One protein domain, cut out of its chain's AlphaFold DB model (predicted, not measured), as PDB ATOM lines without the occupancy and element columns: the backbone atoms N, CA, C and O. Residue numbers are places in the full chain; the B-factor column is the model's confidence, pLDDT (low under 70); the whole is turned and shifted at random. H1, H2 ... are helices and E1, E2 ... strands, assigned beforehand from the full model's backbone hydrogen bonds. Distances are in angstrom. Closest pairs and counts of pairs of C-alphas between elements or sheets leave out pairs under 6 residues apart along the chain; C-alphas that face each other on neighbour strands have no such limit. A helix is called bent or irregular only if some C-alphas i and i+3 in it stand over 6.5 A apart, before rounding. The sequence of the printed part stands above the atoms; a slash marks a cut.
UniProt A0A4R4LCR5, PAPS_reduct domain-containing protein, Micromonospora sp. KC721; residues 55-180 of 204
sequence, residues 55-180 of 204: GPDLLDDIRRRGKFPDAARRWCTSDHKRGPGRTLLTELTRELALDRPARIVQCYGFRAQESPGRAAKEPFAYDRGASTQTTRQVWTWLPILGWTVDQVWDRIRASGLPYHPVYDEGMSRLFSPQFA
ATOM      1  N   GLY A  55      24.006  -4.547 -15.380       83.38
ATOM      2  CA  GLY A  55      23.795  -5.709 -16.245       83.38
ATOM      3  C   GLY A  55      23.100  -6.874 -15.524       83.38
ATOM      4  O   GLY A  55      22.231  -6.613 -14.696       83.38
ATOM      5  N   PRO A  56      23.433  -8.142 -15.847       82.31
ATOM      6  CA  PRO A  56      22.703  -9.303 -15.336       82.31
ATOM      7  C   PRO A  56      22.725  -9.386 -13.808       82.31
ATOM      8  O   PRO A  56      23.776  -9.188 -13.187       82.31
ATOM      9  N   ASP A  57      21.597  -9.737 -13.200       84.44
ATOM     10  CA  ASP A  57      21.541  -9.928 -11.754       84.44
ATOM     11  C   ASP A  57      22.040 -11.323 -11.335       84.44
ATOM     12  O   ASP A  57      22.497 -12.136 -12.148       84.44
ATOM     13  N   LEU A  58      22.008 -11.596 -10.030       83.56
ATOM     14  CA  LEU A  58      22.482 -12.864  -9.485       83.56
ATOM     15  C   LEU A  58      21.711 -14.064 -10.054       83.56
ATOM     16  O   LEU A  58      22.318 -15.091 -10.356       83.56
ATOM     17  N   LEU A  59      20.396 -13.935 -10.236       84.62
ATOM     18  CA  LEU A  59      19.566 -14.991 -10.809       84.62
ATOM     19  C   LEU A  59      19.874 -15.215 -12.289       84.62
ATOM     20  O   LEU A  59      19.888 -16.361 -12.743       84.62
ATOM     21  N   ASP A  60      20.147 -14.154 -13.040       86.81
ATOM     22  CA  ASP A  60      20.538 -14.259 -14.444       86.81
ATOM     23  C   ASP A  60      21.894 -14.958 -14.588       86.81
ATOM     24  O   ASP A  60      22.073 -15.809 -15.462       86.81
ATOM     25  N   ASP A  61      22.838 -14.669 -13.691       84.69
ATOM     26  CA  ASP A  61      24.115 -15.375 -13.628       84.69
ATOM     27  C   ASP A  61      23.947 -16.852 -13.231       84.69
ATOM     28  O   ASP A  61      24.613 -17.702 -13.824       84.69
ATOM     29  N   ILE A  62      23.058 -17.179 -12.283       85.62
ATOM     30  CA  ILE A  62      22.739 -18.575 -11.923       85.62
ATOM     31  C   ILE A  62      22.195 -19.317 -13.145       85.62
ATOM     32  O   ILE A  62      22.689 -20.398 -13.471       85.62
ATOM     33  N   ARG A  63      21.224 -18.723 -13.852       86.81
ATOM     34  CA  ARG A  63      20.631 -19.310 -15.065       86.81
ATOM     35  C   ARG A  63      21.678 -19.516 -16.152       86.81
ATOM     36  O   ARG A  63      21.786 -20.615 -16.684       86.81
ATOM     37  N   ARG A  64      22.489 -18.494 -16.440       87.31
ATOM     38  CA  ARG A  64      23.530 -18.557 -17.476       87.31
ATOM     39  C   ARG A  64      24.604 -19.595 -17.157       87.31
ATOM     40  O   ARG A  64      25.091 -20.271 -18.055       87.31
ATOM     41  N   ARG A  65      25.006 -19.705 -15.889       84.75
ATOM     42  CA  ARG A  65      26.055 -20.640 -15.451       84.75
ATOM     43  C   ARG A  65      25.526 -22.058 -15.212       84.75
ATOM     44  O   ARG A  65      26.346 -22.961 -15.046       84.75
ATOM     45  N   GLY A  66      24.204 -22.237 -15.137       83.81
ATOM     46  CA  GLY A  66      23.550 -23.506 -14.813       83.81
ATOM     47  C   GLY A  66      23.861 -24.026 -13.406       83.81
ATOM     48  O   GLY A  66      23.792 -25.229 -13.179       83.81
ATOM     49  N   LYS A  67      24.277 -23.156 -12.474       81.56
ATOM     50  CA  LYS A  67      24.678 -23.552 -11.114       81.56
ATOM     51  C   LYS A  67      24.570 -22.412 -10.111       81.56
ATOM     52  O   LYS A  67      24.857 -21.258 -10.433       81.56
ATOM     53  N   PHE A  68      24.221 -22.765  -8.878       79.50
ATOM     54  CA  PHE A  68      24.275 -21.853  -7.740       79.50
ATOM     55  C   PHE A  68      25.735 -21.574  -7.331       79.50
ATOM     56  O   PHE A  68      26.608 -22.423  -7.540       79.50
ATOM     57  N   PRO A  69      26.040 -20.382  -6.786       75.19
ATOM     58  CA  PRO A  69      27.347 -20.107  -6.204       75.19
ATOM     59  C   PRO A  69      27.599 -21.008  -4.994       75.19
ATOM     60  O   PRO A  69      26.701 -21.267  -4.196       75.19
ATOM     61  N   ASP A  70      28.847 -21.440  -4.849       73.06
ATOM     62  CA  ASP A  70      29.308 -22.262  -3.737       73.06
ATOM     63  C   ASP A  70      30.455 -21.548  -2.994       73.06
ATOM     64  O   ASP A  70      30.993 -20.525  -3.441       73.06
ATOM     65  N   ALA A  71      30.826 -22.060  -1.818       65.88
ATOM     66  CA  ALA A  71      31.870 -21.455  -0.991       65.88
ATOM     67  C   ALA A  71      33.260 -21.462  -1.661       65.88
ATOM     68  O   ALA A  71      34.089 -20.609  -1.320       65.88
ATOM     69  N   ALA A  72      33.496 -22.384  -2.604       61.16
ATOM     70  CA  ALA A  72      34.735 -22.504  -3.372       61.16
ATOM     71  C   ALA A  72      34.775 -21.517  -4.553       61.16
ATOM     72  O   ALA A  72      35.827 -20.999  -4.918       61.16
ATOM     73  N   ARG A  73      33.616 -21.191  -5.123       63.91
ATOM     74  CA  ARG A  73      33.420 -20.370  -6.315       63.91
ATOM     75  C   ARG A  73      32.581 -19.164  -5.916       63.91
ATOM     76  O   ARG A  73      31.419 -19.018  -6.288       63.91
ATOM     77  N   ARG A  74      33.210 -18.262  -5.155       71.31
ATOM     78  CA  ARG A  74      32.624 -17.032  -4.583       71.31
ATOM     79  C   ARG A  74      32.348 -15.934  -5.622       71.31
ATOM     80  O   ARG A  74      32.521 -14.746  -5.329       71.31
ATOM     81  N   TRP A  75      31.925 -16.305  -6.830       74.25
ATOM     82  CA  TRP A  75      31.649 -15.363  -7.915       74.25
ATOM     83  C   TRP A  75      30.505 -14.411  -7.549       74.25
ATOM     84  O   TRP A  75      30.595 -13.229  -7.848       74.25
ATOM     85  N   CYS A  76      29.511 -14.849  -6.765       69.25
ATOM     86  CA  CYS A  76      28.461 -13.950  -6.273       69.25
ATOM     87  C   CYS A  76      29.022 -12.825  -5.380       69.25
ATOM     88  O   CYS A  76      28.630 -11.670  -5.498       69.25
ATOM     89  N   THR A  77      30.000 -13.127  -4.519       69.75
ATOM     90  CA  THR A  77      30.622 -12.127  -3.634       69.75
ATOM     91  C   THR A  77      31.605 -11.243  -4.393       69.75
ATOM     92  O   THR A  77      31.775 -10.077  -4.055       69.75
ATOM     93  N   SER A  78      32.281 -11.784  -5.406       71.88
ATOM     94  CA  SER A  78      33.146 -10.998  -6.286       71.88
ATOM     95  C   SER A  78      32.340 -10.013  -7.127       71.88
ATOM     96  O   SER A  78      32.532  -8.804  -7.009       71.88
ATOM     97  N   ASP A  79      31.402 -10.536  -7.909       70.44
ATOM     98  CA  ASP A  79      30.805  -9.826  -9.039       70.44
ATOM     99  C   ASP A  79      29.621  -8.961  -8.601       70.44
ATOM    100  O   ASP A  79      29.430  -7.871  -9.133       70.44
ATOM    101  N   HIS A  80      28.849  -9.416  -7.606       72.88
ATOM    102  CA  HIS A  80      27.615  -8.745  -7.173       72.88
ATOM    103  C   HIS A  80      27.766  -7.959  -5.871       72.88
ATOM    104  O   HIS A  80      26.910  -7.145  -5.559       72.88
ATOM    105  N   LYS A  81      28.848  -8.175  -5.109       74.31
ATOM    106  CA  LYS A  81      29.084  -7.468  -3.834       74.31
ATOM    107  C   LYS A  81      30.339  -6.604  -3.879       74.31
ATOM    108  O   LYS A  81      30.257  -5.385  -3.810       74.31
ATOM    109  N   ARG A  82      31.518  -7.217  -4.035       76.25
ATOM    110  CA  ARG A  82      32.802  -6.493  -3.991       76.25
ATOM    111  C   ARG A  82      33.008  -5.573  -5.191       76.25
ATOM    112  O   ARG A  82      33.558  -4.493  -5.010       76.25
ATOM    113  N   GLY A  83      32.601  -5.987  -6.391       77.44
ATOM    114  CA  GLY A  83      32.697  -5.175  -7.606       77.44
ATOM    115  C   GLY A  83      31.968  -3.833  -7.460       77.44
ATOM    116  O   GLY A  83      32.644  -2.803  -7.456       77.44
ATOM    117  N   PRO A  84      30.635  -3.838  -7.254       77.25
ATOM    118  CA  PRO A  84      29.856  -2.627  -6.972       77.25
ATOM    119  C   PRO A  84      30.363  -1.881  -5.731       77.25
ATOM    120  O   PRO A  84      30.492  -0.663  -5.746       77.25
ATOM    121  N   GLY A  85      30.774  -2.629  -4.700       77.88
ATOM    122  CA  GLY A  85      31.465  -2.133  -3.511       77.88
ATOM    123  C   GLY A  85      32.564  -1.109  -3.816       77.88
ATOM    124  O   GLY A  85      32.582   0.017  -3.321       77.88
ATOM    125  N   ARG A  86      33.491  -1.513  -4.686       85.00
ATOM    126  CA  ARG A  86      34.739  -0.792  -4.972       85.00
ATOM    127  C   ARG A  86      34.570   0.410  -5.899       85.00
ATOM    128  O   ARG A  86      35.494   1.226  -5.980       85.00
ATOM    129  N   THR A  87      33.434   0.544  -6.589       88.56
ATOM    130  CA  THR A  87      33.171   1.750  -7.389       88.56
ATOM    131  C   THR A  87      33.009   2.956  -6.473       88.56
ATOM    132  O   THR A  87      33.655   3.971  -6.716       88.56
ATOM    133  N   LEU A  88      32.293   2.797  -5.352       90.12
ATOM    134  CA  LEU A  88      32.145   3.844  -4.339       90.12
ATOM    135  C   LEU A  88      33.500   4.276  -3.766       90.12
ATOM    136  O   LEU A  88      33.779   5.464  -3.700       90.12
ATOM    137  N   LEU A  89      34.399   3.339  -3.441       90.88
ATOM    138  CA  LEU A  89      35.753   3.695  -2.982       90.88
ATOM    139  C   LEU A  89      36.503   4.564  -3.999       90.88
ATOM    140  O   LEU A  89      37.271   5.446  -3.623       90.88
ATOM    141  N   THR A  90      36.305   4.299  -5.290       92.19
ATOM    142  CA  THR A  90      36.936   5.067  -6.370       92.19
ATOM    143  C   THR A  90      36.325   6.460  -6.492       92.19
ATOM    144  O   THR A  90      37.068   7.423  -6.652       92.19
ATOM    145  N   GLU A  91      35.003   6.573  -6.382       93.62
ATOM    146  CA  GLU A  91      34.280   7.850  -6.378       93.62
ATOM    147  C   GLU A  91      34.679   8.707  -5.174       93.62
ATOM    148  O   GLU A  91      35.171   9.812  -5.372       93.62
ATOM    149  N   LEU A  92      34.633   8.158  -3.955       93.12
ATOM    150  CA  LEU A  92      35.053   8.856  -2.733       93.12
ATOM    151  C   LEU A  92      36.515   9.314  -2.800       93.12
ATOM    152  O   LEU A  92      36.841  10.422  -2.390       93.12
ATOM    153  N   THR A  93      37.411   8.491  -3.357       94.38
ATOM    154  CA  THR A  93      38.818   8.894  -3.549       94.38
ATOM    155  C   THR A  93      38.931  10.123  -4.456       94.38
ATOM    156  O   THR A  93      39.762  10.989  -4.199       94.38
ATOM    157  N   ARG A  94      38.108  10.206  -5.511       94.94
ATOM    158  CA  ARG A  94      38.082  11.360  -6.424       94.94
ATOM    159  C   ARG A  94      37.443  12.583  -5.774       94.94
ATOM    160  O   ARG A  94      37.987  13.666  -5.920       94.94
ATOM    161  N   GLU A  95      36.336  12.402  -5.053       94.25
ATOM    162  CA  GLU A  95      35.644  13.475  -4.323       94.25
ATOM    163  C   GLU A  95      36.566  14.152  -3.299       94.25
ATOM    164  O   GLU A  95      36.527  15.368  -3.148       94.25
ATOM    165  N   LEU A  96      37.434  13.381  -2.632       93.50
ATOM    166  CA  LEU A  96      38.405  13.925  -1.680       93.50
ATOM    167  C   LEU A  96      39.496  14.789  -2.339       93.50
ATOM    168  O   LEU A  96      40.120  15.571  -1.628       93.50
ATOM    169  N   ALA A  97      39.745  14.621  -3.646       93.31
ATOM    170  CA  ALA A  97      40.670  15.421  -4.459       93.31
ATOM    171  C   ALA A  97      42.023  15.729  -3.779       93.31
ATOM    172  O   ALA A  97      42.491  16.863  -3.773       93.31
ATOM    173  N   LEU A  98      42.642  14.716  -3.166       94.00
ATOM    174  CA  LEU A  98      43.885  14.877  -2.409       94.00
ATOM    175  C   LEU A  98      45.118  14.748  -3.312       94.00
ATOM    176  O   LEU A  98      45.205  13.814  -4.107       94.00
ATOM    177  N   ASP A  99      46.149  15.552  -3.045       94.88
ATOM    178  CA  ASP A  99      47.490  15.417  -3.655       94.88
ATOM    179  C   ASP A  99      48.307  14.237  -3.091       94.88
ATOM    180  O   ASP A  99      49.498  14.072  -3.355       94.88
ATOM    181  N   ARG A 100      47.674  13.404  -2.264       94.88
ATOM    182  CA  ARG A 100      48.260  12.222  -1.631       94.88
ATOM    183  C   ARG A 100      47.260  11.070  -1.650       94.88
ATOM    184  O   ARG A 100      46.056  11.324  -1.689       94.88
ATOM    185  N   PRO A 101      47.711   9.811  -1.505       95.19
ATOM    186  CA  PRO A 101      46.793   8.684  -1.423       95.19
ATOM    187  C   PRO A 101      45.750   8.870  -0.312       95.19
ATOM    188  O   PRO A 101      46.094   9.111   0.855       95.19
ATOM    189  N   ALA A 102      44.471   8.731  -0.668       96.44
ATOM    190  CA  ALA A 102      43.370   8.768   0.285       96.44
ATOM    191  C   ALA A 102      43.482   7.594   1.261       96.44
ATOM    192  O   ALA A 102      43.773   6.469   0.859       96.44
ATOM    193  N   ARG A 103      43.239   7.836   2.550       95.94
ATOM    194  CA  ARG A 103      43.201   6.775   3.563       95.94
ATOM    195  C   ARG A 103      41.752   6.451   3.877       95.94
ATOM    196  O   ARG A 103      41.038   7.319   4.366       95.94
ATOM    197  N   ILE A 104      41.331   5.228   3.575       95.69
ATOM    198  CA  ILE A 104      39.936   4.803   3.704       95.69
ATOM    199  C   ILE A 104      39.862   3.586   4.622       95.69
ATOM    200  O   ILE A 104      40.602   2.618   4.441       95.69
ATOM    201  N   VAL A 105      38.941   3.613   5.581       96.56
ATOM    202  CA  VAL A 105      38.633   2.467   6.440       96.56
ATOM    203  C   VAL A 105      37.290   1.887   6.005       96.56
ATOM    204  O   VAL A 105      36.269   2.560   6.050       96.56
ATOM    205  N   GLN A 106      37.300   0.636   5.554       94.56
ATOM    206  CA  GLN A 106      36.100  -0.151   5.297       94.56
ATOM    207  C   GLN A 106      35.706  -0.906   6.563       94.56
ATOM    208  O   GLN A 106      36.448  -1.771   7.035       94.56
ATOM    209  N   CYS A 107      34.518  -0.619   7.077       95.44
ATOM    210  CA  CYS A 107      33.994  -1.258   8.275       95.44
ATOM    211  C   CYS A 107      33.078  -2.431   7.905       95.44
ATOM    212  O   CYS A 107      32.184  -2.282   7.071       95.44
ATOM    213  N   TYR A 108      33.256  -3.590   8.546       93.06
ATOM    214  CA  TYR A 108      32.342  -4.727   8.394       93.06
ATOM    215  C   TYR A 108      31.888  -5.280   9.746       93.06
ATOM    216  O   TYR A 108      32.657  -5.371  10.697       93.06
ATOM    217  N   GLY A 109      30.637  -5.741   9.808       92.06
ATOM    218  CA  GLY A 109      30.019  -6.314  11.008       92.06
ATOM    219  C   GLY A 109      30.272  -7.802  11.191       92.06
ATOM    220  O   GLY A 109      29.370  -8.509  11.618       92.06
ATOM    221  N   PHE A 110      31.454  -8.294  10.822       93.56
ATOM    222  CA  PHE A 110      31.776  -9.708  11.012       93.56
ATOM    223  C   PHE A 110      32.074  -9.996  12.476       93.56
ATOM    224  O   PHE A 110      32.763  -9.211  13.123       93.56
ATOM    225  N   ARG A 111      31.627 -11.160  12.953       94.56
ATOM    226  CA  ARG A 111      31.965 -11.677  14.288       94.56
ATOM    227  C   ARG A 111      32.660 -13.021  14.179       94.56
ATOM    228  O   ARG A 111      32.382 -13.781  13.255       94.56
ATOM    229  N   ALA A 112      33.523 -13.341  15.135       94.25
ATOM    230  CA  ALA A 112      34.254 -14.603  15.166       94.25
ATOM    231  C   ALA A 112      33.300 -15.811  15.261       94.25
ATOM    232  O   ALA A 112      33.453 -16.772  14.508       94.25
ATOM    233  N   GLN A 113      32.249 -15.713  16.088       93.62
ATOM    234  CA  GLN A 113      31.216 -16.752  16.274       93.62
ATOM    235  C   GLN A 113      30.386 -17.041  15.002       93.62
ATOM    236  O   GLN A 113      29.823 -18.115  14.828       93.62
ATOM    237  N   GLU A 114      30.326 -16.070  14.094       86.88
ATOM    238  CA  GLU A 114      30.530 -16.243  12.655       86.88
ATOM    239  C   GLU A 114      30.697 -17.655  12.071       86.88
ATOM    240  O   GLU A 114      29.794 -18.382  11.654       86.88
ATOM    241  N   SER A 115      31.958 -17.978  11.907       90.56
ATOM    242  CA  SER A 115      32.446 -19.183  11.277       90.56
ATOM    243  C   SER A 115      33.944 -19.235  11.545       90.56
ATOM    244  O   SER A 115      34.546 -18.188  11.813       90.56
ATOM    245  N   PRO A 116      34.591 -20.399  11.373       91.56
ATOM    246  CA  PRO A 116      36.044 -20.489  11.496       91.56
ATOM    247  C   PRO A 116      36.779 -19.456  10.624       91.56
ATOM    248  O   PRO A 116      37.738 -18.824  11.055       91.56
ATOM    249  N   GLY A 117      36.267 -19.185   9.416       90.50
ATOM    250  CA  GLY A 117      36.840 -18.185   8.511       90.50
ATOM    251  C   GLY A 117      36.613 -16.724   8.918       90.50
ATOM    252  O   GLY A 117      37.283 -15.843   8.375       90.50
ATOM    253  N   ARG A 118      35.668 -16.428   9.822       91.38
ATOM    254  CA  ARG A 118      35.569 -15.107  10.465       91.38
ATOM    255  C   ARG A 118      36.449 -15.028  11.702       91.38
ATOM    256  O   ARG A 118      37.091 -14.004  11.872       91.38
ATOM    257  N   ALA A 119      36.507 -16.092  12.502       94.62
ATOM    258  CA  ALA A 119      37.372 -16.175  13.677       94.62
ATOM    259  C   ALA A 119      38.857 -15.976  13.332       94.62
ATOM    260  O   ALA A 119      39.571 -15.334  14.087       94.62
ATOM    261  N   ALA A 120      39.301 -16.442  12.161       95.69
ATOM    262  CA  ALA A 120      40.676 -16.261  11.683       95.69
ATOM    263  C   ALA A 120      40.985 -14.862  11.098       95.69
ATOM    264  O   ALA A 120      42.011 -14.691  10.441       95.69
ATOM    265  N   LYS A 121      40.081 -13.879  11.212       94.31
ATOM    266  CA  LYS A 121      40.319 -12.522  10.695       94.31
ATOM    267  C   LYS A 121      40.993 -11.654  11.743       94.31
ATOM    268  O   LYS A 121      40.682 -11.756  12.918       94.31
ATOM    269  N   GLU A 122      41.814 -10.722  11.281       96.69
ATOM    270  CA  GLU A 122      42.338  -9.657  12.129       96.69
ATOM    271  C   GLU A 122      41.293  -8.543  12.317       96.69
ATOM    272  O   GLU A 122      40.617  -8.182  11.343       96.69
ATOM    273  N   PRO A 123      41.166  -7.957  13.527       96.44
ATOM    274  CA  PRO A 123      40.264  -6.832  13.781       96.44
ATOM    275  C   PRO A 123      40.543  -5.617  12.891       96.44
ATOM    276  O   PRO A 123      39.613  -4.909  12.510       96.44
ATOM    277  N   PHE A 124      41.810  -5.375  12.548       97.62
ATOM    278  CA  PHE A 124      42.235  -4.275  11.690       97.62
ATOM    279  C   PHE A 124      43.336  -4.744  10.735       97.62
ATOM    280  O   PHE A 124      44.397  -5.181  11.172       97.62
ATOM    281  N   ALA A 125      43.091  -4.677   9.427       97.50
ATOM    282  CA  ALA A 125      44.003  -5.231   8.427       97.50
ATOM    283  C   ALA A 125      44.086  -4.374   7.166       97.50
ATOM    284  O   ALA A 125      43.091  -3.817   6.709       97.50
ATOM    285  N   TYR A 126      45.265  -4.318   6.549       97.19
ATOM    286  CA  TYR A 126      45.447  -3.641   5.266       97.19
ATOM    287  C   TYR A 126      44.848  -4.457   4.109       97.19
ATOM    288  O   TYR A 126      45.219  -5.612   3.889       97.19
ATOM    289  N   ASP A 127      43.950  -3.851   3.327       94.06
ATOM    290  CA  ASP A 127      43.353  -4.473   2.145       94.06
ATOM    291  C   ASP A 127      44.203  -4.161   0.909       94.06
ATOM    292  O   ASP A 127      43.977  -3.190   0.178       94.06
ATOM    293  N   ARG A 128      45.190  -5.028   0.650       93.94
ATOM    294  CA  ARG A 128      46.033  -4.953  -0.556       93.94
ATOM    295  C   ARG A 128      45.207  -4.985  -1.836       93.94
ATOM    296  O   ARG A 128      45.569  -4.336  -2.808       93.94
ATOM    297  N   GLY A 129      44.110  -5.739  -1.834       90.06
ATOM    298  CA  GLY A 129      43.259  -5.890  -2.997       90.06
ATOM    299  C   GLY A 129      42.526  -4.600  -3.321       90.06
ATOM    300  O   GLY A 129      42.342  -4.315  -4.497       90.06
ATOM    301  N   ALA A 130      42.059  -3.846  -2.326       88.75
ATOM    302  CA  ALA A 130      41.342  -2.585  -2.519       88.75
ATOM    303  C   ALA A 130      42.263  -1.360  -2.633       88.75
ATOM    304  O   ALA A 130      41.803  -0.326  -3.120       88.75
ATOM    305  N   SER A 131      43.529  -1.470  -2.237       93.69
ATOM    306  CA  SER A 131      44.497  -0.368  -2.239       93.69
ATOM    307  C   SER A 131      45.237  -0.197  -3.569       93.69
ATOM    308  O   SER A 131      45.444  -1.148  -4.318       93.69
ATOM    309  N   THR A 132      45.696   1.025  -3.825       92.94
ATOM    310  CA  THR A 132      46.570   1.406  -4.939       92.94
ATOM    311  C   THR A 132      47.616   2.389  -4.433       92.94
ATOM    312  O   THR A 132      47.271   3.374  -3.785       92.94
ATOM    313  N   GLN A 133      48.888   2.161  -4.767       88.81
ATOM    314  CA  GLN A 133      50.016   2.931  -4.225       88.81
ATOM    315  C   GLN A 133      49.877   4.450  -4.414       88.81
ATOM    316  O   GLN A 133      50.279   5.210  -3.540       88.81
ATOM    317  N   THR A 134      49.292   4.880  -5.532       91.06
ATOM    318  CA  THR A 134      49.212   6.292  -5.926       91.06
ATOM    319  C   THR A 134      47.922   6.989  -5.508       91.06
ATOM    320  O   THR A 134      47.932   8.198  -5.325       91.06
ATOM    321  N   THR A 135      46.810   6.264  -5.348       93.62
ATOM    322  CA  THR A 135      45.485   6.893  -5.194       93.62
ATOM    323  C   THR A 135      44.829   6.636  -3.851       93.62
ATOM    324  O   THR A 135      44.204   7.543  -3.308       93.62
ATOM    325  N   ARG A 136      44.948   5.429  -3.284       95.56
ATOM    326  CA  ARG A 136      44.276   5.104  -2.021       95.56
ATOM    327  C   ARG A 136      44.922   3.958  -1.260       95.56
ATOM    328  O   ARG A 136      45.300   2.938  -1.824       95.56
ATOM    329  N   GLN A 137      44.934   4.090   0.051       96.88
ATOM    330  CA  GLN A 137      45.283   3.050   1.003       96.88
ATOM    331  C   GLN A 137      44.014   2.675   1.760       96.88
ATOM    332  O   GLN A 137      43.329   3.542   2.304       96.88
ATOM    333  N   VAL A 138      43.673   1.392   1.742       96.00
ATOM    334  CA  VAL A 138      42.414   0.894   2.280       96.00
ATOM    335  C   VAL A 138      42.691  -0.104   3.389       96.00
ATOM    336  O   VAL A 138      43.423  -1.075   3.199       96.00
ATOM    337  N   TRP A 139      42.065   0.113   4.538       97.31
ATOM    338  CA  TRP A 139      42.080  -0.810   5.667       97.31
ATOM    339  C   TRP A 139      40.693  -1.387   5.885       97.31
ATOM    340  O   TRP A 139      39.687  -0.748   5.602       97.31
ATOM    341  N   THR A 140      40.641  -2.614   6.375       95.94
ATOM    342  CA  THR A 140      39.437  -3.256   6.884       95.94
ATOM    343  C   THR A 140      39.435  -3.149   8.398       95.94
ATOM    344  O   THR A 140      40.435  -3.496   9.022       95.94
ATOM    345  N   TRP A 141      38.312  -2.734   8.973       96.81
ATOM    346  CA  TRP A 141      38.080  -2.723  10.411       96.81
ATOM    347  C   TRP A 141      36.830  -3.535  10.770       96.81
ATOM    348  O   TRP A 141      35.779  -3.405  10.135       96.81
ATOM    349  N   LEU A 142      36.959  -4.408  11.767       97.00
ATOM    350  CA  LEU A 142      35.932  -5.330  12.251       97.00
ATOM    351  C   LEU A 142      35.614  -5.013  13.725       97.00
ATOM    352  O   LEU A 142      36.068  -5.735  14.615       97.00
ATOM    353  N   PRO A 143      34.842  -3.947  14.005       94.88
ATOM    354  CA  PRO A 143      34.660  -3.416  15.363       94.88
ATOM    355  C   PRO A 143      34.018  -4.408  16.338       94.88
ATOM    356  O   PRO A 143      34.242  -4.345  17.539       94.88
ATOM    357  N   ILE A 144      33.226  -5.347  15.819       96.38
ATOM    358  CA  ILE A 144      32.481  -6.322  16.624       96.38
ATOM    359  C   ILE A 144      33.023  -7.745  16.474       96.38
ATOM    360  O   ILE A 144      32.315  -8.709  16.761       96.38
ATOM    361  N   LEU A 145      34.271  -7.904  16.012       96.69
ATOM    362  CA  LEU A 145      34.834  -9.227  15.735       96.69
ATOM    363  C   LEU A 145      34.790 -10.145  16.963       96.69
ATOM    364  O   LEU A 145      34.395 -11.304  16.845       96.69
ATOM    365  N   GLY A 146      35.161  -9.614  18.127       96.50
ATOM    366  CA  GLY A 146      35.171 -10.348  19.393       96.50
ATOM    367  C   GLY A 146      33.815 -10.440  20.094       96.50
ATOM    368  O   GLY A 146      33.740 -11.048  21.155       96.50
ATOM    369  N   TRP A 147      32.750  -9.841  19.549       96.69
ATOM    370  CA  TRP A 147      31.463  -9.781  20.240       96.69
ATOM    371  C   TRP A 147      30.713 -11.113  20.193       96.69
ATOM    372  O   TRP A 147      30.586 -11.768  19.146       96.69
ATOM    373  N   THR A 148      30.125 -11.459  21.333       95.75
ATOM    374  CA  THR A 148      29.145 -12.538  21.457       95.75
ATOM    375  C   THR A 148      27.819 -12.167  20.787       95.75
ATOM    376  O   THR A 148      27.570 -11.007  20.456       95.75
ATOM    377  N   VAL A 149      26.957 -13.160  20.545       93.38
ATOM    378  CA  VAL A 149      25.578 -12.921  20.078       93.38
ATOM    379  C   VAL A 149      24.817 -12.038  21.071       93.38
ATOM    380  O   VAL A 149      24.138 -11.107  20.644       93.38
ATOM    381  N   ASP A 150      24.984 -12.276  22.370       95.25
ATOM    382  CA  ASP A 150      24.269 -11.542  23.418       95.25
ATOM    383  C   ASP A 150      24.678 -10.071  23.446       95.25
ATOM    384  O   ASP A 150      23.814  -9.205  23.377       95.25
ATOM    385  N   GLN A 151      25.981  -9.776  23.372       96.50
ATOM    386  CA  GLN A 151      26.484  -8.399  23.281       96.50
ATOM    387  C   GLN A 151      25.934  -7.645  22.063       96.50
ATOM    388  O   GLN A 151      25.663  -6.446  22.135       96.50
ATOM    389  N   VAL A 152      25.756  -8.330  20.927       94.81
ATOM    390  CA  VAL A 152      25.144  -7.722  19.736       94.81
ATOM    391  C   VAL A 152      23.690  -7.368  20.006       94.81
ATOM    392  O   VAL A 152      23.272  -6.259  19.681       94.81
ATOM    393  N   TRP A 153      22.928  -8.287  20.592       94.56
ATOM    394  CA  TRP A 153      21.518  -8.066  20.892       94.56
ATOM    395  C   TRP A 153      21.300  -7.026  21.987       94.56
ATOM    396  O   TRP A 153      20.404  -6.197  21.851       94.56
ATOM    397  N   ASP A 154      22.141  -7.011  23.021       95.81
ATOM    398  CA  ASP A 154      22.158  -5.961  24.038       95.81
ATOM    399  C   ASP A 154      22.369  -4.598  23.392       95.81
ATOM    400  O   ASP A 154      21.637  -3.652  23.676       95.81
ATOM    401  N   ARG A 155      23.311  -4.508  22.446       94.88
ATOM    402  CA  ARG A 155      23.572  -3.257  21.738       94.88
ATOM    403  C   ARG A 155      22.437  -2.851  20.801       94.88
ATOM    404  O   ARG A 155      22.124  -1.668  20.741       94.88
ATOM    405  N   ILE A 156      21.822  -3.795  20.084       93.19
ATOM    406  CA  ILE A 156      20.644  -3.526  19.236       93.19
ATOM    407  C   ILE A 156      19.494  -2.982  20.088       93.19
ATOM    408  O   ILE A 156      18.878  -1.990  19.720       93.19
ATOM    409  N   ARG A 157      19.229  -3.592  21.250       94.56
ATOM    410  CA  ARG A 157      18.206  -3.099  22.181       94.56
ATOM    411  C   ARG A 157      18.545  -1.707  22.707       94.56
ATOM    412  O   ARG A 157      17.674  -0.848  22.746       94.56
ATOM    413  N   ALA A 158      19.803  -1.484  23.082       94.38
ATOM    414  CA  ALA A 158      20.257  -0.212  23.633       94.38
ATOM    415  C   ALA A 158      20.212   0.943  22.621       94.38
ATOM    416  O   ALA A 158      20.002   2.081  23.029       94.38
ATOM    417  N   SER A 159      20.398   0.680  21.321       91.81
ATOM    418  CA  SER A 159      20.350   1.731  20.295       91.81
ATOM    419  C   SER A 159      18.929   2.187  19.952       91.81
ATOM    420  O   SER A 159      18.760   3.240  19.345       91.81
ATOM    421  N   GLY A 160      17.903   1.393  20.288       92.06
ATOM    422  CA  GLY A 160      16.511   1.672  19.922       92.06
ATOM    423  C   GLY A 160      16.222   1.586  18.416       92.06
ATOM    424  O   GLY A 160      15.128   1.942  17.980       92.06
ATOM    425  N   LEU A 161      17.182   1.119  17.611       90.19
ATOM    426  CA  LEU A 161      17.023   0.962  16.168       90.19
ATOM    427  C   LEU A 161      16.250  -0.320  15.826       90.19
ATOM    428  O   LEU A 161      16.457  -1.354  16.467       90.19
ATOM    429  N   PRO A 162      15.421  -0.306  14.765       92.38
ATOM    430  CA  PRO A 162      14.736  -1.509  14.316       92.38
ATOM    431  C   PRO A 162      15.739  -2.544  13.798       92.38
ATOM    432  O   PRO A 162      16.763  -2.198  13.212       92.38
ATOM    433  N   TYR A 163      15.441  -3.828  13.955       91.62
ATOM    434  CA  TYR A 163      16.165  -4.909  13.287       91.62
ATOM    435  C   TYR A 163      15.247  -5.610  12.283       91.62
ATOM    436  O   TYR A 163      14.041  -5.381  12.246       91.62
ATOM    437  N   HIS A 164      15.825  -6.441  11.417       89.88
ATOM    438  CA  HIS A 164      15.049  -7.112  10.379       89.88
ATOM    439  C   HIS A 164      14.085  -8.160  10.979       89.88
ATOM    440  O   HIS A 164      14.566  -9.054  11.674       89.88
ATOM    441  N   PRO A 165      12.775  -8.151  10.654       88.81
ATOM    442  CA  PRO A 165      11.787  -9.051  11.271       88.81
ATOM    443  C   PRO A 165      12.109 -10.544  11.140       88.81
ATOM    444  O   PRO A 165      11.784 -11.337  12.010       88.81
ATOM    445  N   VAL A 166      12.829 -10.939  10.086       85.88
ATOM    446  CA  VAL A 166      13.257 -12.339   9.900       85.88
ATOM    447  C   VAL A 166      14.075 -12.906  11.074       85.88
ATOM    448  O   VAL A 166      14.159 -14.122  11.233       85.88
ATOM    449  N   TYR A 167      14.699 -12.059  11.901       86.19
ATOM    450  CA  TYR A 167      15.372 -12.525  13.117       86.19
ATOM    451  C   TYR A 167      14.375 -13.087  14.145       86.19
ATOM    452  O   TYR A 167      14.708 -14.053  14.830       86.19
ATOM    453  N   ASP A 168      13.144 -12.569  14.186       87.31
ATOM    454  CA  ASP A 168      12.060 -13.091  15.030       87.31
ATOM    455  C   ASP A 168      11.555 -14.458  14.536       87.31
ATOM    456  O   ASP A 168      10.991 -15.238  15.298       87.31
ATOM    457  N   GLU A 169      11.829 -14.805  13.275       84.88
ATOM    458  CA  GLU A 169      11.501 -16.109  12.681       84.88
ATOM    459  C   GLU A 169      12.539 -17.206  12.994       84.88
ATOM    460  O   GLU A 169      12.499 -18.298  12.414       84.88
ATOM    461  N   GLY A 170      13.488 -16.924  13.895       80.31
ATOM    462  CA  GLY A 170      14.522 -17.861  14.344       80.31
ATOM    463  C   GLY A 170      15.787 -17.872  13.481       80.31
ATOM    464  O   GLY A 170      16.660 -18.726  13.663       80.31
ATOM    465  N   MET A 171      15.924 -16.935  12.542       76.75
ATOM    466  CA  MET A 171      17.122 -16.835  11.712       76.75
ATOM    467  C   MET A 171      18.271 -16.234  12.514       76.75
ATOM    468  O   MET A 171      18.191 -15.117  13.004       76.75
ATOM    469  N   SER A 172      19.401 -16.937  12.587       74.12
ATOM    470  CA  SER A 172      20.593 -16.414  13.268       74.12
ATOM    471  C   SER A 172      21.379 -15.407  12.420       74.12
ATOM    472  O   SER A 172      22.221 -14.679  12.955       74.12
ATOM    473  N   ARG A 173      21.141 -15.364  11.097       74.38
ATOM    474  CA  ARG A 173      21.810 -14.466  10.138       74.38
ATOM    475  C   ARG A 173      20.953 -14.144   8.927       74.38
ATOM    476  O   ARG A 173      20.310 -15.025   8.364       74.38
ATOM    477  N   LEU A 174      21.096 -12.912   8.444       69.19
ATOM    478  CA  LEU A 174      20.595 -12.505   7.142       69.19
ATOM    479  C   LEU A 174      21.551 -12.969   6.029       69.19
ATOM    480  O   LEU A 174      22.724 -12.593   5.975       69.19
ATOM    481  N   PHE A 175      21.041 -13.764   5.102       62.56
ATOM    482  CA  PHE A 175      21.657 -14.063   3.808       62.56
ATOM    483  C   PHE A 175      20.580 -13.885   2.734       62.56
ATOM    484  O   PHE A 175      19.406 -13.847   3.073       62.56
ATOM    485  N   SER A 176      20.924 -13.771   1.448       55.91
ATOM    486  CA  SER A 176      19.891 -13.595   0.409       55.91
ATOM    487  C   SER A 176      18.881 -14.763   0.445       55.91
ATOM    488  O   SER A 176      19.333 -15.910   0.423       55.91
ATOM    489  N   PRO A 177      17.554 -14.517   0.483       54.12
ATOM    490  CA  PRO A 177      16.507 -15.533   0.679       54.12
ATOM    491  C   PRO A 177      16.620 -16.743  -0.253       54.12
ATOM    492  O   PRO A 177      16.233 -17.853   0.099       54.12
ATOM    493  N   GLN A 178      17.217 -16.568  -1.432       48.50
ATOM    494  CA  GLN A 178      17.425 -17.638  -2.411       48.50
ATOM    495  C   GLN A 178      18.459 -18.693  -1.983       48.50
ATOM    496  O   GLN A 178      18.535 -19.750  -2.602       48.50
ATOM    497  N   PHE A 179      19.242 -18.422  -0.934       45.84
ATOM    498  CA  PHE A 179      20.257 -19.323  -0.375       45.84
ATOM    499  C   PHE A 179      19.836 -19.988   0.940       45.84
ATOM    500  O   PHE A 179      20.645 -20.701   1.532       45.84
ATOM    501  N   ALA A 180      18.589 -19.795   1.383       36.16
ATOM    502  CA  ALA A 180      18.098 -20.326   2.654       36.16
ATOM    503  C   ALA A 180      18.231 -21.835   2.815       36.16
ATOM    504  O   ALA A 180      18.600 -22.305   3.889       36.16
TER     505      ALA A 180
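What this domain is: This is residues 55 to 180 of the 204 residues of the protein "PAPS_reduct domain-containing protein" of Micromonospora sp. KC721 (UniProt A0A4R4LCR5). A small three-stranded sheet of E1, E3 and E2 and the long helix H2 make a loose V, joined where residues 89 to 94 of H2 graze the sheet and open at the other end. H1 lies near the first residues of H2, H3 is on the loop between E1 and E2, and H4 and H5 lie on the open side of the V, joined by a long stretch with no named element. Residues 154 to 162, of which 154 to 159 belong to H4, stick out free. The printed part has 126 residues with five named helices and three named strands in the order H1 H2 E1 H3 E2 E3 H4 H5; the sheet order is E1 E3 E2, mixed, and the class is mixed, helices and strands. The whole is loose, with a radius of gyration of the C-alphas of 17.5 A and spans of 50 by 43 by 28 A.

How they stand to each other: Inner strand E3, residues 136 to 141, is parallel to edge strand E1, residues 102 to 107, at 22 degrees, with N 106 and O 139 within hydrogen-bond range at 2.8 A. On the other side of E3, edge strand E2, residues 124 to 126, is antiparallel at 153 degrees, with N 140 and O 125 at 2.7 A; E2 and E3 form a hairpin. H2, residues 75 to 95, is on the sheet but only grazes it with its residues 89 to 94; its closest C-alphas to E1 are those of Thr 93 and Ala 102, 6.0 A. H1, residues 58 to 65, and H2 are close but not clearly touching: the closest C-alphas, of Leu 58 and Cys 76, are 6.9 A apart, and they run opposite ways at a steep tilt of 52 degrees. H3, residues 116 to 119, H4, residues 149 to 159, and H5, residues 177 to 180, are not on the sheet, and H4 and H5 are apart. Every O i to N i+4 pair is within range in H1 and H4, and 10 of 17 in H2; H3 and H5 are too short for such a pair.

Where its parts are: E1 and E3 are each 15.9 A long, E2 7.2 A; E1 begins at C-alpha 102 at (43.370, 8.768, 0.285). H2 is 29.3 A long, from C-alpha 75 at (31.649, -15.363, -7.915), with a kink of 34 degrees near residue 82; it is neither bent nor irregular, but only just: C-alphas 79 and 82 are 6.4 A apart. H4 measures 15.6 A, H1 10.4 A, H5 5.4 A and H3 5.0 A. H5 ends at C-alpha 180 at (18.098, -20.326, 2.654).

The domain as a whole: The two C-alphas farthest apart, of Asp 99 and Glu 169, are 50.6 A apart. The printed part has no cut. The link from H4 to H5, residues 160 to 176, is long. The mean pLDDT of the printed part is 86.7, and residues 71 to 73, 76 to 77 and 174 to 180 are under 70.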